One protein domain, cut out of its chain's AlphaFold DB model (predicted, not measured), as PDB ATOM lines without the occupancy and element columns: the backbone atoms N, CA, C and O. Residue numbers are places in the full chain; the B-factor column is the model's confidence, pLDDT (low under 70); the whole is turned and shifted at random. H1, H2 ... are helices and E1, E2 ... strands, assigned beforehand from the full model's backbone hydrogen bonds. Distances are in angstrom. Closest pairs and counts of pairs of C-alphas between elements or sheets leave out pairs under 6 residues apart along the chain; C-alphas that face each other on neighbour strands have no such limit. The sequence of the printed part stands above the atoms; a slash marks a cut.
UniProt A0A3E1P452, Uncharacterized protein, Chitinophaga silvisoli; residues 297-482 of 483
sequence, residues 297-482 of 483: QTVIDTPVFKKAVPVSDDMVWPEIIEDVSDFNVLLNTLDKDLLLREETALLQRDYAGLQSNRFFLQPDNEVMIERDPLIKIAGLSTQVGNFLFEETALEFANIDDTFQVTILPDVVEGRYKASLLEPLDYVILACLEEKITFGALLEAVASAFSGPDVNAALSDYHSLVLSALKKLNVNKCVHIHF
ATOM      1  N   GLN A 297     178.139 188.229 210.421       48.34
ATOM      2  CA  GLN A 297     177.058 189.217 210.408       48.34
ATOM      3  C   GLN A 297     175.842 188.730 209.585       48.34
ATOM      4  O   GLN A 297     174.698 188.994 209.946       48.34
ATOM      5  N   THR A 298     176.063 187.902 208.555       40.84
ATOM      6  CA  THR A 298     175.003 187.328 207.696       40.84
ATOM      7  C   THR A 298     174.144 186.236 208.362       40.84
ATOM      8  O   THR A 298     173.063 185.911 207.872       40.84
ATOM      9  N   VAL A 299     174.567 185.671 209.504       42.22
ATOM     10  CA  VAL A 299     173.782 184.675 210.278       42.22
ATOM     11  C   VAL A 299     172.640 185.342 211.067       42.22
ATOM     12  O   VAL A 299     171.637 184.709 211.412       42.22
ATOM     13  N   ILE A 300     172.763 186.648 211.309       41.81
ATOM     14  CA  ILE A 300     171.844 187.470 212.107       41.81
ATOM     15  C   ILE A 300     170.548 187.773 211.332       41.81
ATOM     16  O   ILE A 300     169.543 188.147 211.924       41.81
ATOM     17  N   ASP A 301     170.483 187.475 210.031       36.28
ATOM     18  CA  ASP A 301     169.276 187.667 209.212       36.28
ATOM     19  C   ASP A 301     168.151 186.637 209.464       36.28
ATOM     20  O   ASP A 301     167.101 186.661 208.808       36.28
ATOM     21  N   THR A 302     168.318 185.743 210.445       34.66
ATOM     22  CA  THR A 302     167.257 184.819 210.871       34.66
ATOM     23  C   THR A 302     166.103 185.625 211.505       34.66
ATOM     24  O   THR A 302     166.359 186.451 212.379       34.66
ATOM     25  N   PRO A 303     164.816 185.404 211.148       32.75
ATOM     26  CA  PRO A 303     163.685 186.252 211.571       32.75
ATOM     27  C   PRO A 303     163.512 186.454 213.084       32.75
ATOM     28  O   PRO A 303     162.830 187.389 213.497       32.75
ATOM     29  N   VAL A 304     164.129 185.597 213.903       38.97
ATOM     30  CA  VAL A 304     164.163 185.703 215.369       38.97
ATOM     31  C   VAL A 304     164.917 186.962 215.834       38.97
ATOM     32  O   VAL A 304     164.557 187.541 216.853       38.97
ATOM     33  N   PHE A 305     165.893 187.447 215.057       39.19
ATOM     34  CA  PHE A 305     166.774 188.572 215.407       39.19
ATOM     35  C   PHE A 305     166.338 189.927 214.832       39.19
ATOM     36  O   PHE A 305     166.955 190.947 215.114       39.19
ATOM     37  N   LYS A 306     165.244 189.985 214.058       35.84
ATOM     38  CA  LYS A 306     164.769 191.226 213.411       35.84
ATOM     39  C   LYS A 306     164.085 192.236 214.335       35.84
ATOM     40  O   LYS A 306     163.653 193.289 213.862       35.84
ATOM     41  N   LYS A 307     163.941 191.954 215.630       42.25
ATOM     42  CA  LYS A 307     163.489 192.988 216.565       42.25
ATOM     43  C   LYS A 307     164.690 193.860 216.906       42.25
ATOM     44  O   LYS A 307     165.599 193.393 217.581       42.25
ATOM     45  N   ALA A 308     164.664 195.113 216.443       45.25
ATOM     46  CA  ALA A 308     165.569 196.153 216.916       45.25
ATOM     47  C   ALA A 308     165.644 196.070 218.444       45.25
ATOM     48  O   ALA A 308     164.614 196.161 219.119       45.25
ATOM     49  N   VAL A 309     166.839 195.801 218.968       54.00
ATOM     50  CA  VAL A 309     167.051 195.714 220.408       54.00
ATOM     51  C   VAL A 309     166.981 197.143 220.939       54.00
ATOM     52  O   VAL A 309     167.786 197.967 220.506       54.00
ATOM     53  N   PRO A 310     166.039 197.474 221.839       55.59
ATOM     54  CA  PRO A 310     165.927 198.812 222.395       55.59
ATOM     55  C   PRO A 310     166.979 198.976 223.502       55.59
ATOM     56  O   PRO A 310     166.661 199.009 224.693       55.59
ATOM     57  N   VAL A 311     168.253 198.980 223.103       60.12
ATOM     58  CA  VAL A 311     169.356 199.414 223.965       60.12
ATOM     59  C   VAL A 311     169.247 200.932 224.107       60.12
ATOM     60  O   VAL A 311     168.894 201.607 223.144       60.12
ATOM     61  N   SER A 312     169.498 201.459 225.306       63.34
ATOM     62  CA  SER A 312     169.410 202.895 225.593       63.34
ATOM     63  C   SER A 312     170.195 203.751 224.589       63.34
ATOM     64  O   SER A 312     171.367 203.474 224.326       63.34
ATOM     65  N   ASP A 313     169.582 204.839 224.114       62.25
ATOM     66  CA  ASP A 313     170.223 205.842 223.249       62.25
ATOM     67  C   ASP A 313     171.393 206.573 223.950       62.25
ATOM     68  O   ASP A 313     172.230 207.179 223.286       62.25
ATOM     69  N   ASP A 314     171.488 206.491 225.284       65.00
ATOM     70  CA  ASP A 314     172.545 207.127 226.091       65.00
ATOM     71  C   ASP A 314     173.867 206.326 226.127       65.00
ATOM     72  O   ASP A 314     174.787 206.648 226.884       65.00
ATOM     73  N   MET A 315     173.973 205.245 225.348       73.62
ATOM     74  CA  MET A 315     175.157 204.392 225.316       73.62
ATOM     75  C   MET A 315     176.363 205.111 224.698       73.62
ATOM     76  O   MET A 315     176.317 205.608 223.573       73.62
ATOM     77  N   VAL A 316     177.482 205.120 225.426       76.00
ATOM     78  CA  VAL A 316     178.723 205.758 224.973       76.00
ATOM     79  C   VAL A 316     179.587 204.742 224.233       76.00
ATOM     80  O   VAL A 316     180.157 203.832 224.840       76.00
ATOM     81  N   TRP A 317     179.680 204.912 222.918       81.69
ATOM     82  CA  TRP A 317     180.592 204.159 222.061       81.69
ATOM     83  C   TRP A 317     182.052 204.608 222.235       81.69
ATOM     84  O   TRP A 317     182.295 205.747 222.649       81.69
ATOM     85  N   PRO A 318     183.032 203.748 221.896       82.00
ATOM     86  CA  PRO A 318     184.424 204.154 221.762       82.00
ATOM     87  C   PRO A 318     184.588 205.330 220.796       82.00
ATOM     88  O   PRO A 318     183.807 205.502 219.856       82.00
ATOM     89  N   GLU A 319     185.646 206.109 221.011       86.56
ATOM     90  CA  GLU A 319     186.035 207.185 220.100       86.56
ATOM     91  C   GLU A 319     186.302 206.633 218.689       86.56
ATOM     92  O   GLU A 319     186.849 205.537 218.526       86.56
ATOM     93  N   ILE A 320     185.880 207.390 217.672       90.50
ATOM     94  CA  ILE A 320     186.069 207.015 216.273       90.50
ATOM     95  C   ILE A 320     187.517 207.292 215.869       90.50
ATOM     96  O   ILE A 320     187.992 208.423 215.931       90.50
ATOM     97  N   ILE A 321     188.202 206.256 215.397       91.06
ATOM     98  CA  ILE A 321     189.502 206.363 214.751       91.06
ATOM     99  C   ILE A 321     189.264 206.791 213.303       91.06
ATOM    100  O   ILE A 321     188.769 206.016 212.478       91.06
ATOM    101  N   GLU A 322     189.604 208.042 213.002       90.50
ATOM    102  CA  GLU A 322     189.445 208.610 211.661       90.50
ATOM    103  C   GLU A 322     190.675 208.393 210.767       90.50
ATOM    104  O   GLU A 322     190.520 208.291 209.548       90.50
ATOM    105  N   ASP A 323     191.873 208.284 211.356       90.56
ATOM    106  CA  ASP A 323     193.149 208.212 210.639       90.56
ATOM    107  C   ASP A 323     193.810 206.821 210.715       90.56
ATOM    108  O   ASP A 323     193.865 206.160 211.755       90.56
ATOM    109  N   VAL A 324     194.368 206.376 209.585       86.56
ATOM    110  CA  VAL A 324     195.020 205.061 209.451       86.56
ATOM    111  C   VAL A 324     196.284 204.953 210.315       86.56
ATOM    112  O   VAL A 324     196.645 203.859 210.748       86.56
ATOM    113  N   SER A 325     196.987 206.052 210.592       90.00
ATOM    114  CA  SER A 325     198.167 206.038 211.463       90.00
ATOM    115  C   SER A 325     197.804 205.739 212.918       90.00
ATOM    116  O   SER A 325     198.470 204.909 213.537       90.00
ATOM    117  N   ASP A 326     196.702 206.299 213.421       90.62
ATOM    118  CA  ASP A 326     196.178 205.997 214.757       90.62
ATOM    119  C   ASP A 326     195.693 204.546 214.839       90.62
ATOM    120  O   ASP A 326     195.987 203.828 215.801       90.62
ATOM    121  N   PHE A 327     195.052 204.054 213.777       89.25
ATOM    122  CA  PHE A 327     194.683 202.645 213.680       89.25
ATOM    123  C   PHE A 327     195.906 201.714 213.700       89.25
ATOM    124  O   PHE A 327     195.919 200.694 214.389       89.25
ATOM    125  N   ASN A 328     196.993 202.089 213.025       87.94
ATOM    126  CA  ASN A 328     198.243 201.333 213.080       87.94
ATOM    127  C   ASN A 328     198.859 201.314 214.487       87.94
ATOM    128  O   ASN A 328     199.523 200.341 214.847       87.94
ATOM    129  N   VAL A 329     198.655 202.338 215.323       90.12
ATOM    130  CA  VAL A 329     199.085 202.298 216.735       90.12
ATOM    131  C   VAL A 329     198.318 201.220 217.510       90.12
ATOM    132  O   VAL A 329     198.921 200.487 218.306       90.12
ATOM    133  N   LEU A 330     197.018 201.065 217.239       88.12
ATOM    134  CA  LEU A 330     196.201 199.991 217.807       88.12
ATOM    135  C   LEU A 330     196.727 198.608 217.388       88.12
ATOM    136  O   LEU A 330     196.984 197.765 218.251       88.12
ATOM    137  N   LEU A 331     196.973 198.400 216.089       86.12
ATOM    138  CA  LEU A 331     197.521 197.141 215.563       86.12
ATOM    139  C   LEU A 331     198.916 196.829 216.128       86.12
ATOM    140  O   LEU A 331     199.179 195.710 216.562       86.12
ATOM    141  N   ASN A 332     199.790 197.832 216.243       87.06
ATOM    142  CA  ASN A 332     201.112 197.677 216.859       87.06
ATOM    143  C   ASN A 332     201.043 197.271 218.340       87.06
ATOM    144  O   ASN A 332     201.977 196.667 218.870       87.06
ATOM    145  N   THR A 333     199.963 197.629 219.039       86.56
ATOM    146  CA  THR A 333     199.742 197.193 220.425       86.56
ATOM    147  C   THR A 333     199.367 195.715 220.460       86.56
ATOM    148  O   THR A 333     199.983 194.952 221.202       86.56
ATOM    149  N   LEU A 334     198.446 195.297 219.585       84.88
ATOM    150  CA  LEU A 334     198.096 193.887 219.403       84.88
ATOM    151  C   LEU A 334     199.304 193.039 219.004       84.88
ATOM    152  O   LEU A 334     199.456 191.925 219.489       84.88
ATOM    153  N   ASP A 335     200.197 193.578 218.179       82.44
ATOM    154  CA  ASP A 335     201.437 192.911 217.787       82.44
ATOM    155  C   ASP A 335     202.396 192.651 218.928       82.44
ATOM    156  O   ASP A 335     203.029 191.599 218.978       82.44
ATOM    157  N   LYS A 336     202.523 193.604 219.848       82.06
ATOM    158  CA  LYS A 336     203.338 193.401 221.044       82.06
ATOM    159  C   LYS A 336     202.729 192.311 221.915       82.06
ATOM    160  O   LYS A 336     203.467 191.444 222.373       82.06
ATOM    161  N   ASP A 337     201.409 192.320 222.086       77.56
ATOM    162  CA  ASP A 337     200.697 191.286 222.842       77.56
ATOM    163  C   ASP A 337     200.851 189.901 222.179       77.56
ATOM    164  O   ASP A 337     201.065 188.903 222.867       77.56
ATOM    165  N   LEU A 338     200.820 189.849 220.845       76.12
ATOM    166  CA  LEU A 338     201.072 188.667 220.014       76.12
ATOM    167  C   LEU A 338     202.502 188.140 220.136       76.12
ATOM    168  O   LEU A 338     202.686 186.949 220.337       76.12
ATOM    169  N   LEU A 339     203.516 189.004 220.038       69.88
ATOM    170  CA  LEU A 339     204.931 188.621 220.156       69.88
ATOM    171  C   LEU A 339     205.266 188.019 221.526       69.88
ATOM    172  O   LEU A 339     206.234 187.273 221.658       69.88
ATOM    173  N   LEU A 340     204.474 188.347 222.548       73.31
ATOM    174  CA  LEU A 340     204.578 187.772 223.888       73.31
ATOM    175  C   LEU A 340     203.882 186.403 224.015       73.31
ATOM    176  O   LEU A 340     203.922 185.797 225.088       73.31
ATOM    177  N   ARG A 341     203.234 185.911 222.953       72.94
ATOM    178  CA  ARG A 341     202.489 184.647 222.904       72.94
ATOM    179  C   ARG A 341     203.101 183.730 221.843       72.94
ATOM    180  O   ARG A 341     203.450 184.157 220.750       72.94
ATOM    181  N   GLU A 342     203.196 182.441 222.145       74.81
ATOM    182  CA  GLU A 342     203.524 181.440 221.124       74.81
ATOM    183  C   GLU A 342     202.284 181.120 220.270       74.81
ATOM    184  O   GLU A 342     201.156 181.193 220.760       74.81
ATOM    185  N   GLU A 343     202.467 180.711 219.008       72.50
ATOM    186  CA  GLU A 343     201.369 180.262 218.125       72.50
ATOM    187  C   GLU A 343     200.538 179.139 218.777       72.50
ATOM    188  O   GLU A 343     199.310 179.118 218.699       72.50
ATOM    189  N   THR A 344     201.202 178.266 219.535       75.12
ATOM    190  CA  THR A 344     200.586 177.217 220.362       75.12
ATOM    191  C   THR A 344     199.592 177.767 221.387       75.12
ATOM    192  O   THR A 344     198.567 177.135 221.635       75.12
ATOM    193  N   ALA A 345     199.836 178.951 221.954       79.31
ATOM    194  CA  ALA A 345     198.929 179.584 222.909       79.31
ATOM    195  C   ALA A 345     197.648 180.094 222.229       79.31
ATOM    196  O   ALA A 345     196.562 179.975 222.799       79.31
ATOM    197  N   LEU A 346     197.745 180.609 220.997       77.69
ATOM    198  CA  LEU A 346     196.571 181.017 220.211       77.69
ATOM    199  C   LEU A 346     195.722 179.810 219.797       77.69
ATOM    200  O   LEU A 346     194.495 179.868 219.873       77.69
ATOM    201  N   LEU A 347     196.361 178.692 219.443       79.19
ATOM    202  CA  LEU A 347     195.667 177.430 219.158       79.19
ATOM    203  C   LEU A 347     194.955 176.874 220.399       79.19
ATOM    204  O   LEU A 347     193.798 176.460 220.325       79.19
ATOM    205  N   GLN A 348     195.610 176.912 221.565       80.25
ATOM    206  CA  GLN A 348     194.994 176.506 222.834       80.25
ATOM    207  C   GLN A 348     193.790 177.381 223.197       80.25
ATOM    208  O   GLN A 348     192.779 176.864 223.674       80.25
ATOM    209  N   ARG A 349     193.873 178.690 222.936       80.81
ATOM    210  CA  ARG A 349     192.751 179.620 223.106       80.81
ATOM    211  C   ARG A 349     191.566 179.233 222.216       80.81
ATOM    212  O   ARG A 349     190.437 179.166 222.700       80.81
ATOM    213  N   ASP A 350     191.816 178.926 220.944       80.00
ATOM    214  CA  ASP A 350     190.776 178.486 220.008       80.00
ATOM    215  C   ASP A 350     190.093 177.189 220.465       80.00
ATOM    216  O   ASP A 350     188.858 177.110 220.441       80.00
ATOM    217  N   TYR A 351     190.885 176.217 220.935       80.69
ATOM    218  CA  TYR A 351     190.401 174.953 221.494       80.69
ATOM    219  C   TYR A 351     189.540 175.166 222.747       80.69
ATOM    220  O   TYR A 351     188.449 174.606 222.847       80.69
ATOM    221  N   ALA A 352     189.980 176.018 223.680       81.31
ATOM    222  CA  ALA A 352     189.207 176.359 224.875       81.31
ATOM    223  C   ALA A 352     187.849 176.995 224.519       81.31
ATOM    224  O   ALA A 352     186.827 176.674 225.128       81.31
ATOM    225  N   GLY A 353     187.816 177.830 223.475       80.94
ATOM    226  CA  GLY A 353     186.574 178.383 222.935       80.94
ATOM    227  C   GLY A 353     185.590 177.302 222.471       80.94
ATOM    228  O   GLY A 353     184.411 177.385 222.791       80.94
ATOM    229  N   LEU A 354     186.056 176.243 221.798       80.56
ATOM    230  CA  LEU A 354     185.184 175.141 221.354       80.56
ATOM    231  C   LEU A 354     184.571 174.354 222.525       80.56
ATOM    232  O   LEU A 354     183.455 173.854 222.411       80.56
ATOM    233  N   GLN A 355     185.248 174.288 223.675       79.88
ATOM    234  CA  GLN A 355     184.714 173.638 224.882       79.88
ATOM    235  C   GLN A 355     183.580 174.438 225.543       79.88
ATOM    236  O   GLN A 355     182.787 173.880 226.303       79.88
ATOM    237  N   SER A 356     183.476 175.735 225.235       82.94
ATOM    238  CA  SER A 356     182.433 176.630 225.754       82.94
ATOM    239  C   SER A 356     181.036 176.274 225.239       82.94
ATOM    240  O   SER A 356     180.040 176.579 225.886       82.94
ATOM    241  N   ASN A 357     180.961 175.554 224.121       76.44
ATOM    242  CA  ASN A 357     179.735 175.179 223.426       76.44
ATOM    243  C   ASN A 357     178.663 174.512 224.318       76.44
ATOM    244  O   ASN A 357     177.480 174.810 224.157       76.44
ATOM    245  N   ARG A 358     179.042 173.712 225.337       78.12
ATOM    246  CA  ARG A 358     178.055 173.116 226.272       78.12
ATOM    247  C   ARG A 358     177.191 174.128 226.996       78.12
ATOM    248  O   ARG A 358     176.049 173.819 227.317       78.12
ATOM    249  N   PHE A 359     177.737 175.305 227.280       85.75
ATOM    250  CA  PHE A 359     177.010 176.330 228.007       85.75
ATOM    251  C   PHE A 359     175.758 176.760 227.236       85.75
ATOM    252  O   PHE A 359     174.712 176.968 227.832       85.75
ATOM    253  N   PHE A 360     175.822 176.812 225.905       82.19
ATOM    254  CA  PHE A 360     174.687 177.240 225.087       82.19
ATOM    255  C   PHE A 360     173.596 176.170 224.938       82.19
ATOM    256  O   PHE A 360     172.480 176.503 224.552       82.19
ATOM    257  N   LEU A 361     173.893 174.906 225.260       77.94
ATOM    258  CA  LEU A 361     172.899 173.828 225.310       77.94
ATOM    259  C   LEU A 361     172.097 173.844 226.606       77.94
ATOM    260  O   LEU A 361     170.888 173.623 226.605       77.94
ATOM    261  N   GLN A 362     172.791 174.071 227.716       82.88
ATOM    262  CA  GLN A 362     172.202 174.126 229.040       82.88
ATOM    263  C   GLN A 362     172.855 175.277 229.812       82.88
ATOM    264  O   GLN A 362     173.821 175.046 230.544       82.88
ATOM    265  N   PRO A 363     172.361 176.515 229.621       85.88
ATOM    266  CA  PRO A 363     172.896 177.678 230.309       85.88
ATOM    267  C   PRO A 363     172.757 177.513 231.818       85.88
ATOM    268  O   PRO A 363     171.710 177.095 232.316       85.88
ATOM    269  N   ASP A 364     173.821 177.855 232.532       89.19
ATOM    270  CA  ASP A 364     173.878 177.825 233.987       89.19
ATOM    271  C   ASP A 364     174.304 179.205 234.483       89.19
ATOM    272  O   ASP A 364     175.308 179.764 234.033       89.19
ATOM    273  N   ASN A 365     173.516 179.760 235.401       91.81
ATOM    274  CA  ASN A 365     173.725 181.094 235.942       91.81
ATOM    275  C   ASN A 365     175.038 181.213 236.716       91.81
ATOM    276  O   ASN A 365     175.563 182.318 236.783       91.81
ATOM    277  N   GLU A 366     175.581 180.118 237.251       94.12
ATOM    278  CA  GLU A 366     176.807 180.120 238.062       94.12
ATOM    279  C   GLU A 366     178.094 180.032 237.223       94.12
ATOM    280  O   GLU A 366     179.204 180.187 237.741       94.12
ATOM    281  N   VAL A 367     177.971 179.783 235.916       93.75
ATOM    282  CA  VAL A 367     179.121 179.715 235.009       93.75
ATOM    283  C   VAL A 367     179.757 181.093 234.890       93.75
ATOM    284  O   VAL A 367     179.074 182.094 234.670       93.75
ATOM    285  N   MET A 368     181.081 181.144 235.025       94.69
ATOM    286  CA  MET A 368     181.823 182.398 234.947       94.69
ATOM    287  C   MET A 368     182.132 182.735 233.491       94.69
ATOM    288  O   MET A 368     182.589 181.882 232.729       94.69
ATOM    289  N   ILE A 369     181.950 183.997 233.132       94.94
ATOM    290  CA  ILE A 369     182.200 184.543 231.803       94.94
ATOM    291  C   ILE A 369     183.175 185.708 231.955       94.94
ATOM    292  O   ILE A 369     183.060 186.512 232.880       94.94
ATOM    293  N   GLU A 370     184.143 185.796 231.050       93.94
ATOM    294  CA  GLU A 370     185.058 186.935 230.950       93.94
ATOM    295  C   GLU A 370     185.232 187.358 229.493       93.94
ATOM    296  O   GLU A 370     185.116 186.546 228.570       93.94
ATOM    297  N   ARG A 371     185.516 188.642 229.281       93.75
ATOM    298  CA  ARG A 371     185.940 189.155 227.980       93.75
ATOM    299  C   ARG A 371     187.356 188.666 227.666       93.75
ATOM    300  O   ARG A 371     188.208 188.658 228.553       93.75
ATOM    301  N   ASP A 372     187.619 188.300 226.411       89.81
ATOM    302  CA  ASP A 372     188.972 187.933 225.976       89.81
ATOM    303  C   ASP A 372     189.920 189.125 226.222       89.81
ATOM    304  O   ASP A 372     189.648 190.235 225.755       89.81
ATOM    305  N   PRO A 373     191.029 188.947 226.959       87.56
ATOM    306  CA  PRO A 373     191.907 190.053 227.343       87.56
ATOM    307  C   PRO A 373     192.654 190.691 226.161       87.56
ATOM    308  O   PRO A 373     193.204 191.785 226.303       87.56
ATOM    309  N   LEU A 374     192.713 190.017 225.009       88.00
ATOM    310  CA  LEU A 374     193.364 190.508 223.795       88.00
ATOM    311  C   LEU A 374     192.417 191.301 222.895       88.00
ATOM    312  O   LEU A 374     192.879 191.895 221.921       88.00
ATOM    313  N   ILE A 375     191.117 191.332 223.199       90.25
ATOM    314  CA  ILE A 375     190.166 192.094 222.400       90.25
ATOM    315  C   ILE A 375     190.447 193.593 222.514       90.25
ATOM    316  O   ILE A 375     190.675 194.143 223.597       90.25
ATOM    317  N   LYS A 376     190.394 194.275 221.378       90.88
ATOM    318  CA  LYS A 376     190.282 195.726 221.293       90.88
ATOM    319  C   LYS A 376     188.929 196.062 220.696       90.88
ATOM    320  O   LYS A 376     188.489 195.407 219.756       90.88
ATOM    321  N   ILE A 377     188.280 197.072 221.254       91.31
ATOM    322  CA  ILE A 377     187.023 197.608 220.742       91.31
ATOM    323  C   ILE A 377     187.332 199.001 220.210       91.31
ATOM    324  O   ILE A 377     187.959 199.792 220.914       91.31
ATOM    325  N   ALA A 378     186.939 199.278 218.972       90.19
ATOM    326  CA  ALA A 378     187.193 200.556 218.328       90.19
ATOM    327  C   ALA A 378     186.024 200.952 217.426       90.19
ATOM    328  O   ALA A 378     185.439 200.101 216.752       90.19
ATOM    329  N   GLY A 379     185.739 202.251 217.388       90.12
ATOM    330  CA  GLY A 379     184.948 202.845 216.325       90.12
ATOM    331  C   GLY A 379     185.864 203.242 215.176       90.12
ATOM    332  O   GLY A 379     186.941 203.776 215.418       90.12
ATOM    333  N   LEU A 380     185.470 202.976 213.937       89.06
ATOM    334  CA  LEU A 380     186.260 203.258 212.740       89.06
ATOM    335  C   LEU A 380     185.462 204.129 211.775       89.06
ATOM    336  O   LEU A 380     184.259 203.930 211.609       89.06
ATOM    337  N   SER A 381     186.142 205.061 211.107       88.12
ATOM    338  CA  SER A 381     185.608 205.712 209.908       88.12
ATOM    339  C   SER A 381     185.604 204.743 208.719       88.12
ATOM    340  O   SER A 381     186.376 203.780 208.684       88.12
ATOM    341  N   THR A 382     184.811 205.027 207.682       82.38
ATOM    342  CA  THR A 382     184.846 204.257 206.424       82.38
ATOM    343  C   THR A 382     186.251 204.191 205.811       82.38
ATOM    344  O   THR A 382     186.632 203.171 205.240       82.38
ATOM    345  N   GLN A 383     187.058 205.251 205.941       83.81
ATOM    346  CA  GLN A 383     188.431 205.271 205.425       83.81
ATOM    347  C   GLN A 383     189.309 204.221 206.115       83.81
ATOM    348  O   GLN A 383     190.002 203.459 205.438       83.81
ATOM    349  N   VAL A 384     189.275 204.173 207.447       83.94
ATOM    350  CA  VAL A 384     190.032 203.182 208.223       83.94
ATOM    351  C   VAL A 384     189.460 201.781 208.013       83.94
ATOM    352  O   VAL A 384     190.215 200.820 207.896       83.94
ATOM    353  N   GLY A 385     188.140 201.667 207.865       79.19
ATOM    354  CA  GLY A 385     187.462 200.431 207.490       79.19
ATOM    355  C   GLY A 385     187.948 199.835 206.170       79.19
ATOM    356  O   GLY A 385     188.233 198.643 206.103       79.19
ATOM    357  N   ASN A 386     188.114 200.664 205.138       78.00
ATOM    358  CA  ASN A 386     188.648 200.227 203.846       78.00
ATOM    359  C   ASN A 386     190.101 199.745 203.957       78.00
ATOM    360  O   ASN A 386     190.461 198.748 203.340       78.00
ATOM    361  N   PHE A 387     190.924 200.408 204.775       80.56
ATOM    362  CA  PHE A 387     192.280 199.934 205.065       80.56
ATOM    363  C   PHE A 387     192.259 198.574 205.781       80.56
ATOM    364  O   PHE A 387     192.983 197.655 205.410       80.56
ATOM    365  N   LEU A 388     191.383 198.411 206.777       75.56
ATOM    366  CA  LEU A 388     191.204 197.140 207.476       75.56
ATOM    367  C   LEU A 388     190.721 196.030 206.527       75.56
ATOM    368  O   LEU A 388     191.170 194.893 206.657       75.56
ATOM    369  N   PHE A 389     189.852 196.344 205.563       70.88
ATOM    370  CA  PHE A 389     189.419 195.400 204.531       70.88
ATOM    371  C   PHE A 389     190.588 194.889 203.687       70.88
ATOM    372  O   PHE A 389     190.682 193.686 203.459       70.88
ATOM    373  N   GLU A 390     191.497 195.769 203.265       68.12
ATOM    374  CA  GLU A 390     192.688 195.363 202.508       68.12
ATOM    375  C   GLU A 390     193.578 194.398 203.312       68.12
ATOM    376  O   GLU A 390     194.138 193.461 202.741       68.12
ATOM    377  N   GLU A 391     193.649 194.569 204.636       66.25
ATOM    378  CA  GLU A 391     194.459 193.730 205.531       66.25
ATOM    379  C   GLU A 391     193.777 192.415 205.957       66.25
ATOM    380  O   GLU A 391     194.461 191.432 206.250       66.25
ATOM    381  N   THR A 392     192.442 192.373 206.022       61.94
ATOM    382  CA  THR A 392     191.683 191.249 206.622       61.94
ATOM    383  C   THR A 392     190.681 190.577 205.684       61.94
ATOM    384  O   THR A 392     190.072 189.581 206.062       61.94
ATOM    385  N   ALA A 393     190.499 191.097 204.467       54.56
ATOM    386  CA  ALA A 393     189.506 190.644 203.489       54.56
ATOM    387  C   ALA A 393     188.042 190.637 203.999       54.56
ATOM    388  O   ALA A 393     187.187 189.973 203.413       54.56
ATOM    389  N   LEU A 394     187.730 191.395 205.060       56.62
ATOM    390  CA  LEU A 394     186.376 191.586 205.603       56.62
ATOM    391  C   LEU A 394     185.547 192.592 204.790       56.62
ATOM    392  O   LEU A 394     185.745 193.800 204.905       56.62
ATOM    393  N   GLU A 395     184.606 192.115 203.973       50.69
ATOM    394  CA  GLU A 395     183.739 192.996 203.181       50.69
ATOM    395  C   GLU A 395     182.817 193.845 204.077       50.69
ATOM    396  O   GLU A 395     181.737 193.418 204.477       50.69
ATOM    397  N   PHE A 396     183.193 195.101 204.324       58.53
ATOM    398  CA  PHE A 396     182.332 196.112 204.945       58.53
ATOM    399  C   PHE A 396     181.380 196.732 203.904       58.53
ATOM    400  O   PHE A 396     181.408 197.934 203.635       58.53
ATOM    401  N   ALA A 397     180.567 195.910 203.235       42.19
ATOM    402  CA  ALA A 397     179.640 196.401 202.219       42.19
ATOM    403  C   ALA A 397     178.474 197.184 202.862       42.19
ATOM    404  O   ALA A 397     177.739 196.644 203.683       42.19
ATOM    405  N   ASN A 398     178.257 198.433 202.425       49.84
ATOM    406  CA  ASN A 398     177.116 199.300 202.792       49.84
ATOM    407  C   ASN A 398     177.014 199.716 204.270       49.84
ATOM    408  O   ASN A 398     175.909 199.861 204.791       49.84
ATOM    409  N   ILE A 399     178.143 199.921 204.938       56.84
ATOM    410  CA  ILE A 399     178.159 200.407 206.320       56.84
ATOM    411  C   ILE A 399     178.200 201.945 206.329       56.84
ATOM    412  O   ILE A 399     178.772 202.544 205.417       56.84
ATOM    413  N   ASP A 400     177.554 202.564 207.324       57.91
ATOM    414  CA  ASP A 400     177.514 204.017 207.559       57.91
ATOM    415  C   ASP A 400     178.921 204.666 207.571       57.91
ATOM    416  O   ASP A 400     179.947 203.982 207.618       57.91
ATOM    417  N   ASP A 401     178.985 206.006 207.589       73.75
ATOM    418  CA  ASP A 401     180.244 206.781 207.637       73.75
ATOM    419  C   ASP A 401     181.193 206.346 208.784       73.75
ATOM    420  O   ASP A 401     182.412 206.542 208.715       73.75
ATOM    421  N   THR A 402     180.640 205.735 209.838       81.19
ATOM    422  CA  THR A 402     181.380 205.165 210.970       81.19
ATOM    423  C   THR A 402     180.740 203.876 211.468       81.19
ATOM    424  O   THR A 402     179.516 203.753 211.454       81.19
ATOM    425  N   PHE A 403     181.538 202.954 212.003       82.50
ATOM    426  CA  PHE A 403     181.045 201.694 212.559       82.50
ATOM    427  C   PHE A 403     181.929 201.151 213.674       82.50
ATOM    428  O   PHE A 403     183.038 201.624 213.889       82.50
ATOM    429  N   GLN A 404     181.422 200.159 214.404       86.25
ATOM    430  CA  GLN A 404     182.062 199.621 215.602       86.25
ATOM    431  C   GLN A 404     182.570 198.214 215.334       86.25
ATOM    432  O   GLN A 404     181.862 197.389 214.752       86.25
ATOM    433  N   VAL A 405     183.795 197.935 215.770       87.00
ATOM    434  CA  VAL A 405     184.424 196.627 215.597       87.00
ATOM    435  C   VAL A 405     185.077 196.132 216.873       87.00
ATOM    436  O   VAL A 405     185.548 196.890 217.722       87.00
ATOM    437  N   THR A 406     185.158 194.813 216.954       89.81
ATOM    438  CA  THR A 406     186.126 194.107 217.786       89.81
ATOM    439  C   THR A 406     187.307 193.706 216.925       89.81
ATOM    440  O   THR A 406     187.118 193.365 215.760       89.81
ATOM    441  N   ILE A 407     188.515 193.765 217.479       88.50
ATOM    442  CA  ILE A 407     189.750 193.347 216.816       88.50
ATOM    443  C   ILE A 407     190.554 192.520 217.808       88.50
ATOM    444  O   ILE A 407     190.788 192.954 218.936       88.50
ATOM    445  N   LEU A 408     190.985 191.333 217.397       88.19
ATOM    446  CA  LEU A 408     191.836 190.468 218.207       88.19
ATOM    447  C   LEU A 408     192.830 189.692 217.332       88.19
ATOM    448  O   LEU A 408     192.592 189.511 216.140       88.19
ATOM    449  N   PRO A 409     193.937 189.193 217.903       84.56
ATOM    450  CA  PRO A 409     194.841 188.289 217.204       84.56
ATOM    451  C   PRO A 409     194.140 187.007 216.756       84.56
ATOM    452  O   PRO A 409     193.388 186.434 217.545       84.56
ATOM    453  N   ASP A 410     194.417 186.514 215.551       80.56
ATOM    454  CA  ASP A 410     193.818 185.282 215.020       80.56
ATOM    455  C   ASP A 410     194.856 184.425 214.284       80.56
ATOM    456  O   ASP A 410     195.906 184.925 213.905       80.56
ATOM    457  N   VAL A 411     194.586 183.126 214.127       74.75
ATOM    458  CA  VAL A 411     195.466 182.165 213.425       74.75
ATOM    459  C   VAL A 411     194.831 181.613 212.142       74.75
ATOM    460  O   VAL A 411     195.534 181.115 211.254       74.75
ATOM    461  N   VAL A 412     193.503 181.723 212.021       72.19
ATOM    462  CA  VAL A 412     192.712 181.231 210.891       72.19
ATOM    463  C   VAL A 412     192.627 182.293 209.796       72.19
ATOM    464  O   VAL A 412     193.040 182.021 208.670       72.19
ATOM    465  N   GLU A 413     192.142 183.495 210.128       65.31
ATOM    466  CA  GLU A 413     191.873 184.595 209.172       65.31
ATOM    467  C   GLU A 413     193.119 185.395 208.776       65.31
ATOM    468  O   GLU A 413     193.059 186.253 207.902       65.31
ATOM    469  N   GLY A 414     194.275 185.109 209.377       67.31
ATOM    470  CA  GLY A 414     195.511 185.837 209.108       67.31
ATOM    471  C   GLY A 414     196.205 186.213 210.401       67.31
ATOM    472  O   GLY A 414     196.489 185.334 211.203       67.31
ATOM    473  N   ARG A 415     196.519 187.502 210.561       73.06
ATOM    474  CA  ARG A 415     197.188 188.053 211.753       73.06
ATOM    475  C   ARG A 415     196.194 188.544 212.805       73.06
ATOM    476  O   ARG A 415     196.435 188.402 214.003       73.06
ATOM    477  N   TYR A 416     195.073 189.098 212.353       80.56
ATOM    478  CA  TYR A 416     193.997 189.582 213.207       80.56
ATOM    479  C   TYR A 416     192.649 189.182 212.629       80.56
ATOM    480  O   TYR A 416     192.491 189.075 211.414       80.56
ATOM    481  N   LYS A 417     191.680 189.040 213.522       80.81
ATOM    482  CA  LYS A 417     190.263 188.966 213.215       80.81
ATOM    483  C   LYS A 417     189.621 190.277 213.629       80.81
ATOM    484  O   LYS A 417     189.819 190.718 214.764       80.81
ATOM    485  N   ALA A 418     188.830 190.856 212.734       82.31
ATOM    486  CA  ALA A 418     187.907 191.921 213.082       82.31
ATOM    487  C   ALA A 418     186.457 191.448 212.921       82.31
ATOM    488  O   ALA A 418     186.152 190.563 212.124       82.31
ATOM    489  N   SER A 419     185.543 191.975 213.726       81.81
ATOM    490  CA  SER A 419     184.119 191.634 213.631       81.81
ATOM    491  C   SER A 419     183.269 192.832 214.008       81.81
ATOM    492  O   SER A 419     183.568 193.504 214.997       81.81
ATOM    493  N   LEU A 420     182.217 193.078 213.228       80.88
ATOM    494  CA  LEU A 420     181.256 194.141 213.499       80.88
ATOM    495  C   LEU A 420     180.588 193.928 214.854       80.88
ATOM    496  O   LEU A 420     180.243 192.805 215.235       80.88
ATOM    497  N   LEU A 421     180.432 195.030 215.577       83.31
ATOM    498  CA  LEU A 421     179.906 195.036 216.927       83.31
ATOM    499  C   LEU A 421     178.549 195.731 216.962       83.31
ATOM    500  O   LEU A 421     178.431 196.915 216.653       83.31
ATOM    501  N   GLU A 422     177.522 194.986 217.361       82.56
ATOM    502  CA  GLU A 422     176.179 195.527 217.553       82.56
ATOM    503  C   GLU A 422     176.011 196.136 218.953       82.56
ATOM    504  O   GLU A 422     176.793 195.831 219.858       82.56
ATOM    505  N   PRO A 423     174.970 196.960 219.183       83.75
ATOM    506  CA  PRO A 423     174.748 197.583 220.485       83.75
ATOM    507  C   PRO A 423     174.711 196.592 221.655       83.75
ATOM    508  O   PRO A 423     175.385 196.799 222.661       83.75
ATOM    509  N   LEU A 424     173.972 195.484 221.520       84.69
ATOM    510  CA  LEU A 424     173.879 194.480 222.586       84.69
ATOM    511  C   LEU A 424     175.210 193.752 222.811       84.69
ATOM    512  O   LEU A 424     175.575 193.488 223.956       84.69
ATOM    513  N   ASP A 425     175.946 193.466 221.736       88.44
ATOM    514  CA  ASP A 425     177.267 192.849 221.824       88.44
ATOM    515  C   ASP A 425     178.220 193.744 222.640       88.44
ATOM    516  O   ASP A 425     178.932 193.262 223.521       88.44
ATOM    517  N   TYR A 426     178.198 195.059 222.389       88.88
ATOM    518  CA  TYR A 426     179.010 196.027 223.126       88.88
ATOM    519  C   TYR A 426     178.627 196.115 224.601       88.88
ATOM    520  O   TYR A 426     179.514 196.054 225.450       88.88
ATOM    521  N   VAL A 427     177.329 196.190 224.921       88.94
ATOM    522  CA  VAL A 427     176.857 196.189 226.317       88.94
ATOM    523  C   VAL A 427     177.362 194.950 227.054       88.94
ATOM    524  O   VAL A 427     177.909 195.070 228.147       88.94
ATOM    525  N   ILE A 428     177.243 193.767 226.442       92.12
ATOM    526  CA  ILE A 428     177.747 192.521 227.030       92.12
ATOM    527  C   ILE A 428     179.258 192.619 227.276       92.12
ATOM    528  O   ILE A 428     179.716 192.341 228.382       92.12
ATOM    529  N   LEU A 429     180.044 193.052 226.285       93.25
ATOM    530  CA  LEU A 429     181.498 193.189 226.435       93.25
ATOM    531  C   LEU A 429     181.914 194.258 227.457       93.25
ATOM    532  O   LEU A 429     182.985 194.128 228.051       93.25
ATOM    533  N   ALA A 430     181.107 195.299 227.661       89.88
ATOM    534  CA  ALA A 430     181.327 196.317 228.685       89.88
ATOM    535  C   ALA A 430     181.019 195.783 230.095       89.88
ATOM    536  O   ALA A 430     181.742 196.084 231.039       89.88
ATOM    537  N   CYS A 431     180.003 194.927 230.247       91.00
ATOM    538  CA  CYS A 431     179.724 194.249 231.518       91.00
ATOM    539  C   CYS A 431     180.798 193.214 231.901       91.00
ATOM    540  O   CYS A 431     180.921 192.870 233.073       91.00
ATOM    541  N   LEU A 432     181.566 192.714 230.927       93.69
ATOM    542  CA  LEU A 432     182.568 191.658 231.097       93.69
ATOM    543  C   LEU A 432     184.007 192.184 231.270       93.69
ATOM    544  O   LEU A 432     184.963 191.450 231.009       93.69
ATOM    545  N   GLU A 433     184.188 193.441 231.699       84.75
ATOM    546  CA  GLU A 433     185.512 193.951 232.104       84.75
ATOM    547  C   GLU A 433     186.107 193.157 233.269       84.75
ATOM    548  O   GLU A 433     187.317 192.940 233.326       84.75
ATOM    549  N   GLU A 434     185.238 192.679 234.159       88.19
ATOM    550  CA  GLU A 434     185.573 191.719 235.196       88.19
ATOM    551  C   GLU A 434     184.893 190.378 234.920       88.19
ATOM    552  O   GLU A 434     183.846 190.282 234.278       88.19
ATOM    553  N   LYS A 435     185.505 189.315 235.438       94.25
ATOM    554  CA  LYS A 435     184.958 187.966 235.360       94.25
ATOM    555  C   LYS A 435     183.736 187.860 236.273       94.25
ATOM    556  O   LYS A 435     183.878 187.916 237.494       94.25
ATOM    557  N   ILE A 436     182.559 187.640 235.695       95.88
ATOM    558  CA  ILE A 436     181.284 187.558 236.423       95.88
ATOM    559  C   ILE A 436     180.516 186.287 236.067       95.88
ATOM    560  O   ILE A 436     180.768 185.651 235.048       95.88
ATOM    561  N   THR A 437     179.575 185.897 236.920       96.50
ATOM    562  CA  THR A 437     178.641 184.797 236.642       96.50
ATOM    563  C   THR A 437     177.666 185.178 235.524       96.50
ATOM    564  O   THR A 437     177.293 186.349 235.422       96.50
ATOM    565  N   PHE A 438     177.167 184.212 234.754       94.69
ATOM    566  CA  PHE A 438     176.133 184.458 233.745       94.69
ATOM    567  C   PHE A 438     174.859 185.095 234.329       94.69
ATOM    568  O   PHE A 438     174.295 185.999 233.717       94.69
ATOM    569  N   GLY A 439     174.450 184.706 235.543       92.88
ATOM    570  CA  GLY A 439     173.331 185.342 236.247       92.88
ATOM    571  C   GLY A 439     173.556 186.843 236.469       92.88
ATOM    572  O   GLY A 439     172.715 187.659 236.099       92.88
ATOM    573  N   ALA A 440     174.730 187.217 236.984       93.69
ATOM    574  CA  ALA A 440     175.115 188.622 237.144       93.69
ATOM    575  C   ALA A 440     175.214 189.375 235.804       93.69
ATOM    576  O   ALA A 440     174.868 190.554 235.743       93.69
ATOM    577  N   LEU A 441     175.647 188.711 234.724       93.75
ATOM    578  CA  LEU A 441     175.654 189.311 233.388       93.75
ATOM    579  C   LEU A 441     174.231 189.658 232.930       93.75
ATOM    580  O   LEU A 441     174.015 190.759 232.432       93.75
ATOM    581  N   LEU A 442     173.260 188.758 233.123       90.50
ATOM    582  CA  LEU A 442     171.851 189.025 232.807       90.50
ATOM    583  C   LEU A 442     171.319 190.223 233.612       90.50
ATOM    584  O   LEU A 442     170.670 191.106 233.061       90.50
ATOM    585  N   GLU A 443     171.632 190.312 234.903       89.06
ATOM    586  CA  GLU A 443     171.223 191.464 235.718       89.06
ATOM    587  C   GLU A 443     171.852 192.779 235.229       89.06
ATOM    588  O   GLU A 443     171.161 193.793 235.112       89.06
ATOM    589  N   ALA A 444     173.145 192.762 234.894       88.56
ATOM    590  CA  ALA A 444     173.862 193.938 234.412       88.56
ATOM    591  C   ALA A 444     173.336 194.406 233.047       88.56
ATOM    592  O   ALA A 444     173.016 195.583 232.871       88.56
ATOM    593  N   VAL A 445     173.173 193.482 232.096       87.31
ATOM    594  CA  VAL A 445     172.692 193.775 230.740       87.31
ATOM    595  C   VAL A 445     171.248 194.276 230.763       87.31
ATOM    596  O   VAL A 445     170.906 195.158 229.981       87.31
ATOM    597  N   ALA A 446     170.400 193.779 231.672       83.38
ATOM    598  CA  ALA A 446     169.012 194.228 231.799       83.38
ATOM    599  C   ALA A 446     168.884 195.743 232.049       83.38
ATOM    600  O   ALA A 446     167.914 196.353 231.602       83.38
ATOM    601  N   SER A 447     169.873 196.364 232.705       78.25
ATOM    602  CA  SER A 447     169.897 197.812 232.964       78.25
ATOM    603  C   SER A 447     170.034 198.664 231.694       78.25
ATOM    604  O   SER A 447     169.635 199.828 231.696       78.25
ATOM    605  N   ALA A 448     170.550 198.088 230.604       74.19
ATOM    606  CA  ALA A 448     170.742 198.776 229.331       74.19
ATOM    607  C   ALA A 448     169.489 198.776 228.434       74.19
ATOM    608  O   ALA A 448     169.476 199.464 227.413       74.19
ATOM    609  N   PHE A 449     168.444 198.020 228.790       73.50
ATOM    610  CA  PHE A 449     167.192 197.956 228.032       73.50
ATOM    611  C   PHE A 449     166.223 199.049 228.489       73.50
ATOM    612  O   PHE A 449     165.991 199.242 229.685       73.50
ATOM    613  N   SER A 450     165.600 199.752 227.542       63.06
ATOM    614  CA  SER A 450     164.618 200.786 227.875       63.06
ATOM    615  C   SER A 450     163.252 200.182 228.249       63.06
ATOM    616  O   SER A 450     162.568 199.620 227.396       63.06
ATOM    617  N   GLY A 451     162.800 200.371 229.496       59.62
ATOM    618  CA  GLY A 451     161.386 200.236 229.891       59.62
ATOM    619  C   GLY A 451     160.958 198.935 230.609       59.62
ATOM    620  O   GLY A 451     161.778 198.065 230.888       59.62
ATOM    621  N   PRO A 452     159.654 198.794 230.949       50.38
ATOM    622  CA  PRO A 452     159.106 197.681 231.747       50.38
ATOM    623  C   PRO A 452     159.107 196.299 231.060       50.38
ATOM    624  O   PRO A 452     158.694 195.315 231.680       50.38
ATOM    625  N   ASP A 453     159.539 196.211 229.799       53.03
ATOM    626  CA  ASP A 453     159.361 195.035 228.936       53.03
ATOM    627  C   ASP A 453     160.300 193.858 229.256       53.03
ATOM    628  O   ASP A 453     159.953 192.715 228.955       53.03
ATOM    629  N   VAL A 454     161.430 194.081 229.944       56.72
ATOM    630  CA  VAL A 454     162.364 192.996 230.330       56.72
ATOM    631  C   VAL A 454     161.677 191.964 231.237       56.72
ATOM    632  O   VAL A 454     161.843 190.758 231.062       56.72
ATOM    633  N   ASN A 455     160.830 192.429 232.162       52.62
ATOM    634  CA  ASN A 455     160.100 191.558 233.086       52.62
ATOM    635  C   ASN A 455     158.852 190.915 232.452       52.62
ATOM    636  O   ASN A 455     158.405 189.869 232.920       52.62
ATOM    637  N   ALA A 456     158.283 191.517 231.400       51.97
ATOM    638  CA  ALA A 456     157.095 191.002 230.713       51.97
ATOM    639  C   ALA A 456     157.424 189.921 229.660       51.97
ATOM    640  O   ALA A 456     156.541 189.144 229.295       51.97
ATOM    641  N   ALA A 457     158.684 189.837 229.214       60.66
ATOM    642  CA  ALA A 457     159.159 188.900 228.194       60.66
ATOM    643  C   ALA A 457     160.513 188.251 228.565       60.66
ATOM    644  O   ALA A 457     161.410 188.138 227.732       60.66
ATOM    645  N   LEU A 458     160.667 187.797 229.818       58.62
ATOM    646  CA  LEU A 458     161.926 187.248 230.359       58.62
ATOM    647  C   LEU A 458     162.548 186.141 229.478       58.62
ATOM    648  O   LEU A 458     163.765 186.080 229.320       58.62
ATOM    649  N   SER A 459     161.715 185.279 228.879       60.53
ATOM    650  CA  SER A 459     162.170 184.208 227.975       60.53
ATOM    651  C   SER A 459     162.757 184.747 226.667       60.53
ATOM    652  O   SER A 459     163.750 184.205 226.175       60.53
ATOM    653  N   ASP A 460     162.173 185.812 226.115       73.44
ATOM    654  CA  ASP A 460     162.659 186.455 224.891       73.44
ATOM    655  C   ASP A 460     163.967 187.202 225.179       73.44
ATOM    656  O   ASP A 460     164.921 187.099 224.410       73.44
ATOM    657  N   TYR A 461     164.046 187.881 226.330       79.75
ATOM    658  CA  TYR A 461     165.256 188.558 226.803       79.75
ATOM    659  C   TYR A 461     166.424 187.584 227.016       79.75
ATOM    660  O   TYR A 461     167.509 187.786 226.473       79.75
ATOM    661  N   HIS A 462     166.203 186.501 227.767       81.25
ATOM    662  CA  HIS A 462     167.246 185.516 228.050       81.25
ATOM    663  C   HIS A 462     167.782 184.879 226.761       81.25
ATOM    664  O   HIS A 462     168.992 184.771 226.575       81.25
ATOM    665  N   SER A 463     166.883 184.508 225.845       80.06
ATOM    666  CA  SER A 463     167.255 183.929 224.548       80.06
ATOM    667  C   SER A 463     168.053 184.913 223.689       80.06
ATOM    668  O   SER A 463     169.015 184.518 223.032       80.06
ATOM    669  N   LEU A 464     167.693 186.200 223.729       80.19
ATOM    670  CA  LEU A 464     168.404 187.262 223.022       80.19
ATOM    671  C   LEU A 464     169.838 187.434 223.549       80.19
ATOM    672  O   LEU A 464     170.780 187.391 222.757       80.19
ATOM    673  N   VAL A 465     170.017 187.571 224.869       86.25
ATOM    674  CA  VAL A 465     171.352 187.703 225.486       86.25
ATOM    675  C   VAL A 465     172.193 186.459 225.232       86.25
ATOM    676  O   VAL A 465     173.358 186.573 224.859       86.25
ATOM    677  N   LEU A 466     171.605 185.268 225.373       86.44
ATOM    678  CA  LEU A 466     172.300 184.011 225.120       86.44
ATOM    679  C   LEU A 466     172.778 183.914 223.666       86.44
ATOM    680  O   LEU A 466     173.890 183.451 223.416       86.44
ATOM    681  N   SER A 467     171.975 184.383 222.710       81.50
ATOM    682  CA  SER A 467     172.363 184.387 221.301       81.50
ATOM    683  C   SER A 467     173.469 185.396 220.988       81.50
ATOM    684  O   SER A 467     174.408 185.056 220.268       81.50
ATOM    685  N   ALA A 468     173.401 186.612 221.538       85.44
ATOM    686  CA  ALA A 468     174.473 187.601 221.396       85.44
ATOM    687  C   ALA A 468     175.781 187.089 222.028       85.44
ATOM    688  O   ALA A 468     176.849 187.131 221.420       85.44
ATOM    689  N   LEU A 469     175.693 186.468 223.206       88.94
ATOM    690  CA  LEU A 469     176.830 185.827 223.855       88.94
ATOM    691  C   LEU A 469     177.388 184.647 223.034       88.94
ATOM    692  O   LEU A 469     178.606 184.487 222.950       88.94
ATOM    693  N   LYS A 470     176.526 183.854 222.379       85.31
ATOM    694  CA  LYS A 470     176.934 182.791 221.440       85.31
ATOM    695  C   LYS A 470     177.703 183.377 220.259       85.31
ATOM    696  O   LYS A 470     178.782 182.880 219.942       85.31
ATOM    697  N   LYS A 471     177.211 184.470 219.659       81.44
ATOM    698  CA  LYS A 471     177.910 185.218 218.594       81.44
ATOM    699  C   LYS A 471     179.291 185.683 219.065       81.44
ATOM    700  O   LYS A 471     180.288 185.399 218.402       81.44
ATOM    701  N   LEU A 472     179.370 186.334 220.227       87.81
ATOM    702  CA  LEU A 472     180.630 186.792 220.818       87.81
ATOM    703  C   LEU A 472     181.604 185.635 221.085       87.81
ATOM    704  O   LEU A 472     182.796 185.764 220.813       87.81
ATOM    705  N   ASN A 473     181.124 184.487 221.568       86.88
ATOM    706  CA  ASN A 473     181.968 183.317 221.820       86.88
ATOM    707  C   ASN A 473     182.491 182.684 220.519       86.88
ATOM    708  O   ASN A 473     183.672 182.341 220.420       86.88
ATOM    709  N   VAL A 474     181.651 182.592 219.482       80.44
ATOM    710  CA  VAL A 474     182.074 182.133 218.148       80.44
ATOM    711  C   VAL A 474     183.116 183.083 217.545       80.44
ATOM    712  O   VAL A 474     184.093 182.622 216.953       80.44
ATOM    713  N   ASN A 475     182.976 184.391 217.777       82.56
ATOM    714  CA  ASN A 475     183.957 185.407 217.390       82.56
ATOM    715  C   ASN A 475     185.147 185.544 218.351       82.56
ATOM    716  O   ASN A 475     185.995 186.401 218.130       82.56
ATOM    717  N   LYS A 476     185.271 184.647 219.341       86.44
ATOM    718  CA  LYS A 476     186.402 184.572 220.283       86.44
ATOM    719  C   LYS A 476     186.524 185.798 221.201       86.44
ATOM    720  O   LYS A 476     187.566 186.012 221.802       86.44
ATOM    721  N   CYS A 477     185.459 186.585 221.339       89.75
ATOM    722  CA  CYS A 477     185.436 187.801 222.149       89.75
ATOM    723  C   CYS A 477     185.238 187.527 223.647       89.75
ATOM    724  O   CYS A 477     185.484 188.408 224.469       89.75
ATOM    725  N   VAL A 478     184.759 186.331 224.008       92.25
ATOM    726  CA  VAL A 478     184.467 185.935 225.394       92.25
ATOM    727  C   VAL A 478     184.926 184.507 225.679       92.25
ATOM    728  O   VAL A 478     184.841 183.624 224.816       92.25
ATOM    729  N   HIS A 479     185.345 184.267 226.916       90.38
ATOM    730  CA  HIS A 479     185.654 182.947 227.453       90.38
ATOM    731  C   HIS A 479     184.607 182.527 228.483       90.38
ATOM    732  O   HIS A 479     184.132 183.332 229.284       90.38
ATOM    733  N   ILE A 480     184.255 181.242 228.455       90.56
ATOM    734  CA  ILE A 480     183.290 180.634 229.367       90.56
ATOM    735  C   ILE A 480     184.031 179.594 230.205       90.56
ATOM    736  O   ILE A 480     184.661 178.678 229.673       90.56
ATOM    737  N   HIS A 481     183.964 179.742 231.525       88.62
ATOM    738  CA  HIS A 481     184.695 178.918 232.479       88.62
ATOM    739  C   HIS A 481     183.732 178.078 233.286       88.62
ATOM    740  O   HIS A 481     182.904 178.579 234.045       88.62
ATOM    741  N   PHE A 482     183.912 176.778 233.159       83.62
ATOM    742  CA  PHE A 482     183.199 175.812 233.963       83.62
ATOM    743  C   PHE A 482     184.033 175.468 235.193       83.62
ATOM    744  O   PHE A 482     185.260 175.383 235.090       83.62
TER     745      PHE A 482
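AT A GLANCE: This is residues 297 to 482 of the 483 residues of an uncharacterized protein of Chitinophaga silvisoli (UniProt A0A3E1P452). Two lobes sit side by side along the longest axis: in one, H2 and H5 pack on a strongly twisted sheet of E2, E3 and E4; in the other, H6, H7 and H9 pack on the small two-strand sheet of E1 and E5. H3 runs along one side from near the end of H2 to E5, H6 lies near the middle of the whole, and H8 is at the far tip. The printed part has 186 residues, with nine named helices and five named strands in the order H1 H2 H3 H4 E1 E2 H5 E3 E4 H6 H7 H8 H9 E5. The sheets, E2 - E3 - E4 and E1 - E5, are antiparallel, and the class is mixed, helices and strands. The whole is compact, with a radius of gyration of the C-alphas of 16.8 A and spans of 47 by 38 by 28 A.

HOW THE PARTS SIT: H1, residues 297 to 301, is near H9, residues 458 to 474, with 5 pairs of C-alphas within 10 A. In the long link that follows, residues 320 to 321 pair in parallel with residues 379 to 380 of E2, residues 376 to 381. H2, residues 324 to 339, is on the sheet of E2, E3, residues 402 to 409, and E4, residues 416 to 420, at a height over the sheet of 9.0 A. It lies over E3 and runs along the strands, at 14 degrees to E3 on the local plane; the closest C-alphas are those of Leu 334 and Pro 409, 6.8 A apart. H2 and H5, residues 382 to 392, make two layers with this sheet, helices on one face of it. H2 touches H5 with residues 324 to 327 alone, closest at the C-alphas of Val 324 and Val 384, 5.5 A, at a shallow tilt of 34 degrees, only just short of steep, the same way. N 378 of E2 is 3.0 A from O 405 of E3, and in the hairpin of E3 and E4 N 408 is 2.9 A from O 417, both within hydrogen-bond range. H3, residues 343 to 355, comes closest to E5, residues 478 to 481, at the C-alphas of Gly 353 and His 479, 6.5 A. H4, residues 357 to 361, meets H3 only through their link. E1, residues 368 to 371, is antiparallel to E5, with N 370 and O 479 3.0 A apart. H6, residues 423 to 431, only grazes the three-strand sheet. It touches residues 465 to 472 of H9 alone, closest at the C-alphas of Asp 425 and Ala 468, 6.0 A, about perpendicular at 80 degrees. H7, residues 438 to 446, touches H6 at a steep tilt of 55 degrees, opposite ways, closest at the C-alphas of Ile 428 and Val 445, 6.4 A. H8, residues 453 to 456, is close to but not clearly touching H9, with the C-alphas of Val 454 and Tyr 461 6.4 A apart. Of the three touching helix pairs one is at a shallow tilt; the packing is mostly crossed, but only just. Every O i to N i+4 pair is within hydrogen-bond range in H2, H3, H5, H6, H7 and H9; H1 has 0 of 1 and H4 0 of 1, beside 1 of 2 and 2 of 2 O i to N i+3 pairs, and H8 is too short for an i+4 pair.

IN THESE COORDINATES: H1 begins at C-alpha 297, (177.058, 189.217, 210.408). From first to last C-alpha H2 measures 22.0 A, H3 19.2 A, H5 14.7 A, E3 22.5 A and H9 24.1 A. H9 begins at C-alpha 458, (161.926, 187.248, 230.359), and E5 ends at C-alpha 481, (184.695, 178.918, 232.479).

THE WHOLE: The two C-alphas farthest apart are those of Leu 339 and Ala 456, 49.0 A. The printed part has no cut, and its one long link is H1 to H2, 22 residues. The mean pLDDT of the printed part is 77.6; 42 residues are under 70, namely 297 to 314, 339, 390 to 400, 413 to 414 and 450 to 459.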